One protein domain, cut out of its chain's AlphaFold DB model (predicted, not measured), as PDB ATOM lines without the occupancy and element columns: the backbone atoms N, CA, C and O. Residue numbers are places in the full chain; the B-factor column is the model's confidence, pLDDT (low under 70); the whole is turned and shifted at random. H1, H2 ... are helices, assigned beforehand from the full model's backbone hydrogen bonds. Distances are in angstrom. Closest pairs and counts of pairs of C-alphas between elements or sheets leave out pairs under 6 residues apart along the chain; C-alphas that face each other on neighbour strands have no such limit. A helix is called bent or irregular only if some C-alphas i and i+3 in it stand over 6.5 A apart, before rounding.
ATOM      1  N   LYS A  79     -19.138-155.744  85.221       94.25
ATOM      2  CA  LYS A  79     -18.850-155.956  83.792       94.25
ATOM      3  C   LYS A  79     -19.201-154.765  82.901       94.25
ATOM      4  O   LYS A  79     -18.499-154.505  81.930       94.25
ATOM      5  N   ARG A  80     -20.279-154.031  83.211       95.06
ATOM      6  CA  ARG A  80     -20.699-152.870  82.410       95.06
ATOM      7  C   ARG A  80     -19.665-151.751  82.486       95.06
ATOM      8  O   ARG A  80     -19.295-151.208  81.455       95.06
ATOM      9  N   GLU A  81     -19.170-151.468  83.685       94.19
ATOM     10  CA  GLU A  81     -18.122-150.470  83.904       94.19
ATOM     11  C   GLU A  81     -16.828-150.874  83.197       94.19
ATOM     12  O   GLU A  81     -16.202-150.053  82.533       94.19
ATOM     13  N   PHE A  82     -16.463-152.157  83.269       93.38
ATOM     14  CA  PHE A  82     -15.317-152.675  82.529       93.38
ATOM     15  C   PHE A  82     -15.468-152.470  81.013       93.38
ATOM     16  O   PHE A  82     -14.538-151.994  80.366       93.38
ATOM     17  N   VAL A  83     -16.636-152.786  80.441       94.75
ATOM     18  CA  VAL A  83     -16.906-152.585  79.007       94.75
ATOM     19  C   VAL A  83     -16.851-151.104  78.634       94.75
ATOM     20  O   VAL A  83     -16.238-150.759  77.627       94.75
ATOM     21  N   GLU A  84     -17.443-150.221  79.437       95.25
ATOM     22  CA  GLU A  84     -17.403-148.772  79.208       95.25
ATOM     23  C   GLU A  84     -15.967-148.231  79.248       95.25
ATOM     24  O   GLU A  84     -15.557-147.531  78.321       95.25
ATOM     25  N   ALA A  85     -15.174-148.618  80.252       92.62
ATOM     26  CA  ALA A  85     -13.770-148.222  80.372       92.62
ATOM     27  C   ALA A  85     -12.906-148.789  79.232       92.62
ATOM     28  O   ALA A  85     -12.019-148.112  78.708       92.62
ATOM     29  N   LEU A  86     -13.190-150.017  78.790       91.94
ATOM     30  CA  LEU A  86     -12.508-150.629  77.653       91.94
ATOM     31  C   LEU A  86     -12.816-149.890  76.347       91.94
ATOM     32  O   LEU A  86     -11.904-149.646  75.556       91.94
ATOM     33  N   LEU A  87     -14.083-149.538  76.110       93.88
ATOM     34  CA  LEU A  87     -14.499-148.772  74.934       93.88
ATOM     35  C   LEU A  87     -13.885-147.372  74.937       93.88
ATOM     36  O   LEU A  87     -13.373-146.935  73.906       93.88
ATOM     37  N   ASP A  88     -13.887-146.702  76.089       92.62
ATOM     38  CA  ASP A  88     -13.253-145.398  76.267       92.62
ATOM     39  C   ASP A  88     -11.764-145.447  75.911       92.62
ATOM     40  O   ASP A  88     -11.290-144.689  75.060       92.62
ATOM     41  N   TRP A  89     -11.043-146.425  76.463       90.38
ATOM     42  CA  TRP A  89      -9.631-146.600  76.162       90.38
ATOM     43  C   TRP A  89      -9.387-146.923  74.682       90.38
ATOM     44  O   TRP A  89      -8.529-146.306  74.045       90.38
ATOM     45  N   ARG A  90     -10.149-147.861  74.103       87.88
ATOM     46  CA  ARG A  90      -9.987-148.309  72.707       87.88
ATOM     47  C   ARG A  90     -10.285-147.219  71.681       87.88
ATOM     48  O   ARG A  90      -9.649-147.210  70.635       87.88
ATOM     49  N   LEU A  91     -11.264-146.356  71.949       89.69
ATOM     50  CA  LEU A  91     -11.775-145.396  70.965       89.69
ATOM     51  C   LEU A  91     -11.313-143.956  71.212       89.69
ATOM     52  O   LEU A  91     -11.375-143.148  70.288       89.69
ATOM     53  N   ARG A  92     -10.865-143.621  72.429       87.94
ATOM     54  CA  ARG A  92     -10.405-142.271  72.789       87.94
ATOM     55  C   ARG A  92      -8.967-142.278  73.286       87.94
ATOM     56  O   ARG A  92      -8.078-141.843  72.558       87.94
ATOM     57  N   THR A  93      -8.723-142.803  74.482       88.31
ATOM     58  CA  THR A  93      -7.448-142.610  75.197       88.31
ATOM     59  C   THR A  93      -6.251-143.179  74.436       88.31
ATOM     60  O   THR A  93      -5.237-142.506  74.282       88.31
ATOM     61  N   SER A  94      -6.373-144.387  73.877       86.88
ATOM     62  CA  SER A  94      -5.283-145.028  73.120       86.88
ATOM     63  C   SER A  94      -4.947-144.337  71.791       86.88
ATOM     64  O   SER A  94      -3.875-144.576  71.238       86.88
ATOM     65  N   LEU A  95      -5.840-143.482  71.284       88.31
ATOM     66  CA  LEU A  95      -5.689-142.762  70.019       88.31
ATOM     67  C   LEU A  95      -5.430-141.265  70.219       88.31
ATOM     68  O   LEU A  95      -5.257-140.553  69.232       88.31
ATOM     69  N   GLN A  96      -5.387-140.784  71.466       88.31
ATOM     70  CA  GLN A  96      -5.332-139.359  71.778       88.31
ATOM     71  C   GLN A  96      -4.151-138.660  71.094       88.31
ATOM     72  O   GLN A  96      -4.371-137.701  70.364       88.31
ATOM     73  N   GLY A  97      -2.929-139.182  71.242       88.06
ATOM     74  CA  GLY A  97      -1.734-138.592  70.621       88.06
ATOM     75  C   GLY A  97      -1.839-138.470  69.090       88.06
ATOM     76  O   GLY A  97      -1.747-137.359  68.566       88.06
ATOM     77  N   PRO A  98      -2.083-139.571  68.348       87.69
ATOM     78  CA  PRO A  98      -2.281-139.512  66.896       87.69
ATOM     79  C   PRO A  98      -3.430-138.591  66.457       87.69
ATOM     80  O   PRO A  98      -3.305-137.874  65.464       87.69
ATOM     81  N   VAL A  99      -4.547-138.582  67.191       88.00
ATOM     82  CA  VAL A  99      -5.701-137.728  66.877       88.00
ATOM     83  C   VAL A  99      -5.378-136.254  67.116       88.00
ATOM     84  O   VAL A  99      -5.718-135.421  66.279       88.00
ATOM     85  N   GLU A 100      -4.701-135.910  68.209       89.69
ATOM     86  CA  GLU A 100      -4.272-134.537  68.499       89.69
ATOM     87  C   GLU A 100      -3.300-134.013  67.442       89.69
ATOM     88  O   GLU A 100      -3.468-132.889  66.966       89.69
ATOM     89  N   ALA A 101      -2.353-134.843  67.005       91.19
ATOM     90  CA  ALA A 101      -1.441-134.515  65.914       91.19
ATOM     91  C   ALA A 101      -2.180-134.251  64.596       91.19
ATOM     92  O   ALA A 101      -1.946-133.240  63.930       91.19
ATOM     93  N   MET A 102      -3.128-135.123  64.243       89.19
ATOM     94  CA  MET A 102      -3.969-134.945  63.060       89.19
ATOM     95  C   MET A 102      -4.802-133.658  63.151       89.19
ATOM     96  O   MET A 102      -4.891-132.905  62.182       89.19
ATOM     97  N   LEU A 103      -5.388-133.371  64.319       88.88
ATOM     98  CA  LEU A 103      -6.149-132.142  64.557       88.88
ATOM     99  C   LEU A 103      -5.270-130.896  64.469       88.88
ATOM    100  O   LEU A 103      -5.731-129.870  63.969       88.88
ATOM    101  N   HIS A 104      -4.028-130.967  64.943       89.31
ATOM    102  CA  HIS A 104      -3.064-129.881  64.816       89.31
ATOM    103  C   HIS A 104      -2.778-129.576  63.341       89.31
ATOM    104  O   HIS A 104      -2.971-128.438  62.912       89.31
ATOM    105  N   GLY A 105      -2.437-130.596  62.545       91.31
ATOM    106  CA  GLY A 105      -2.212-130.438  61.105       91.31
ATOM    107  C   GLY A 105      -3.442-129.902  60.366       91.31
ATOM    108  O   GLY A 105      -3.339-128.969  59.571       91.31
ATOM    109  N   LEU A 106      -4.634-130.415  60.687       88.88
ATOM    110  CA  LEU A 106      -5.882-129.946  60.082       88.88
ATOM    111  C   LEU A 106      -6.155-128.463  60.387       88.88
ATOM    112  O   LEU A 106      -6.552-127.718  59.494       88.88
ATOM    113  N   ARG A 107      -5.929-128.023  61.631       89.88
ATOM    114  CA  ARG A 107      -6.103-126.619  62.047       89.88
ATOM    115  C   ARG A 107      -5.064-125.681  61.435       89.88
ATOM    116  O   ARG A 107      -5.356-124.501  61.281       89.88
ATOM    117  N   ALA A 108      -3.876-126.187  61.110       91.81
ATOM    118  CA  ALA A 108      -2.855-125.420  60.403       91.81
ATOM    119  C   ALA A 108      -3.205-125.230  58.917       91.81
ATOM    120  O   ALA A 108      -2.948-124.170  58.355       91.81
ATOM    121  N   ALA A 109      -3.819-126.238  58.289       90.19
ATOM    122  CA  ALA A 109      -4.162-126.211  56.866       90.19
ATOM    123  C   ALA A 109      -5.500-125.516  56.556       90.19
ATOM    124  O   ALA A 109      -5.661-124.934  55.483       90.19
ATOM    125  N   VAL A 110      -6.478-125.589  57.465       88.44
ATOM    126  CA  VAL A 110      -7.847-125.106  57.231       88.44
ATOM    127  C   VAL A 110      -8.164-123.925  58.155       88.44
ATOM    128  O   VAL A 110      -8.020-124.058  59.371       88.44
ATOM    129  N   PRO A 111      -8.661-122.785  57.626       92.69
ATOM    130  CA  PRO A 111      -9.031-121.638  58.449       92.69
ATOM    131  C   PRO A 111     -10.025-122.001  59.558       92.69
ATOM    132  O   PRO A 111     -11.017-122.697  59.325       92.69
ATOM    133  N   SER A 112      -9.805-121.461  60.759       88.94
ATOM    134  CA  SER A 112     -10.624-121.748  61.946       88.94
ATOM    135  C   SER A 112     -12.113-121.453  61.743       88.94
ATOM    136  O   SER A 112     -12.949-122.209  62.235       88.94
ATOM    137  N   ALA A 113     -12.447-120.413  60.973       90.88
ATOM    138  CA  ALA A 113     -13.824-120.086  60.609       90.88
ATOM    139  C   ALA A 113     -14.504-121.220  59.821       90.88
ATOM    140  O   ALA A 113     -15.631-121.588  60.125       90.88
ATOM    141  N   VAL A 114     -13.800-121.841  58.867       88.81
ATOM    142  CA  VAL A 114     -14.342-122.953  58.066       88.81
ATOM    143  C   VAL A 114     -14.556-124.190  58.932       88.81
ATOM    144  O   VAL A 114     -15.583-124.850  58.814       88.81
ATOM    145  N   LEU A 115     -13.619-124.493  59.837       88.12
ATOM    146  CA  LEU A 115     -13.766-125.612  60.773       88.12
ATOM    147  C   LEU A 115     -14.930-125.406  61.751       88.12
ATOM    148  O   LEU A 115     -15.598-126.375  62.110       88.12
ATOM    149  N   ALA A 116     -15.175-124.165  62.180       89.25
ATOM    150  CA  ALA A 116     -16.310-123.831  63.033       89.25
ATOM    151  C   ALA A 116     -17.635-124.087  62.305       89.25
ATOM    152  O   ALA A 116     -18.460-124.847  62.809       89.25
ATOM    153  N   GLU A 117     -17.797-123.552  61.093       90.94
ATOM    154  CA  GLU A 117     -18.992-123.797  60.275       90.94
ATOM    155  C   GLU A 117     -19.173-125.293  59.977       90.94
ATOM    156  O   GLU A 117     -20.242-125.856  60.211       90.94
ATOM    157  N   ALA A 118     -18.103-125.982  59.568       86.88
ATOM    158  CA  ALA A 118     -18.125-127.419  59.298       86.88
ATOM    159  C   ALA A 118     -18.592-128.234  60.514       86.88
ATOM    160  O   ALA A 118     -19.391-129.154  60.363       86.88
ATOM    161  N   ARG A 119     -18.150-127.881  61.729       86.62
ATOM    162  CA  ARG A 119     -18.575-128.546  62.971       86.62
ATOM    163  C   ARG A 119     -20.073-128.392  63.246       86.62
ATOM    164  O   ARG A 119     -20.662-129.282  63.856       86.62
ATOM    165  N   HIS A 120     -20.668-127.266  62.862       88.62
ATOM    166  CA  HIS A 120     -22.088-126.997  63.090       88.62
ATOM    167  C   HIS A 120     -22.986-127.570  61.993       88.62
ATOM    168  O   HIS A 120     -24.133-127.915  62.272       88.62
ATOM    169  N   MET A 121     -22.473-127.675  60.768       90.62
ATOM    170  CA  MET A 121     -23.256-128.073  59.600       90.62
ATOM    171  C   MET A 121     -23.139-129.555  59.242       90.62
ATOM    172  O   MET A 121     -24.043-130.065  58.591       90.62
ATOM    173  N   LEU A 122     -22.047-130.230  59.622       89.56
ATOM    174  CA  LEU A 122     -21.750-131.588  59.161       89.56
ATOM    175  C   LEU A 122     -21.784-132.611  60.295       89.56
ATOM    176  O   LEU A 122     -21.133-132.465  61.332       89.56
TER     177      LEU A 122
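Overview. This is residues 79 to 122 of the 273 residues of the protein "Hypothetical protein" of Pyrodinium bahamense (UniProt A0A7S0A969). Three helices follow one another end to end in an open hook: H1 and the longer H2 make a long, bowed arm, and after a sharp turn at residues 110 and 111 the short H3 folds back at the far end of H2. The contacts between the helices are few, and the inside of the hook is empty. The printed part has 44 residues with three named helices, in the order H1, H2, H3, and no named strand; the class is all helix. The whole is extended, with a radius of gyration of the C-alphas of 14.8 A, and its outline is flat, with spans of 43 by 23 by 9 A.

Arrangement. H1, residues 79 to 91, and H2, residues 93 to 109, meet only through their link, Arg 92. They are near each other, with 6 pairs of C-alphas within 10 A. H2 has a kink of 30 degrees near residue 100, and it is irregular, with C-alphas 94 and 97 standing 7.8 A apart. H3, residues 112 to 121, is close to H2 but not clearly touching it. The closest C-alphas of the two are those of Arg 107 and Leu 115, 7.8 A apart. H2 and H3 run opposite ways at a steep tilt of 60 degrees, with their centres 16.8 A apart. H1 and H3 are apart. In H1 and H3 every O i to N i+4 pair is within hydrogen-bond range; in H2 it is 11 of 13.

Along the chain. H1 begins at C-alpha 79, at (-18.850, -155.956, 83.792), and measures 18.1 A from first to last C-alpha. H2, the longest helix with 17 residues, runs from Thr 93 to Ala 109 over 24.8 A, and its C-alpha 109 is at (-4.162, -126.211, 56.866). H3 runs from Ser 112 to Met 121 over 14.3 A and ends with C-alpha 121 at (-23.256, -128.073, 59.600).

Size, cuts and confidence. The two C-alphas farthest apart are those of Lys 79 and Pro 111, 43.8 A; the first and last printed C-alphas, those of Lys 79 and Leu 122, are 34.8 A apart. The printed part has no cut. The links from H1 to H2 and from H2 to H3 are both tight, with 1 and 2 residues. Several stretches stand free, among them residues 94 to 105 of H2. The mean pLDDT of the printed part is 90.2, and no printed residue is under 70.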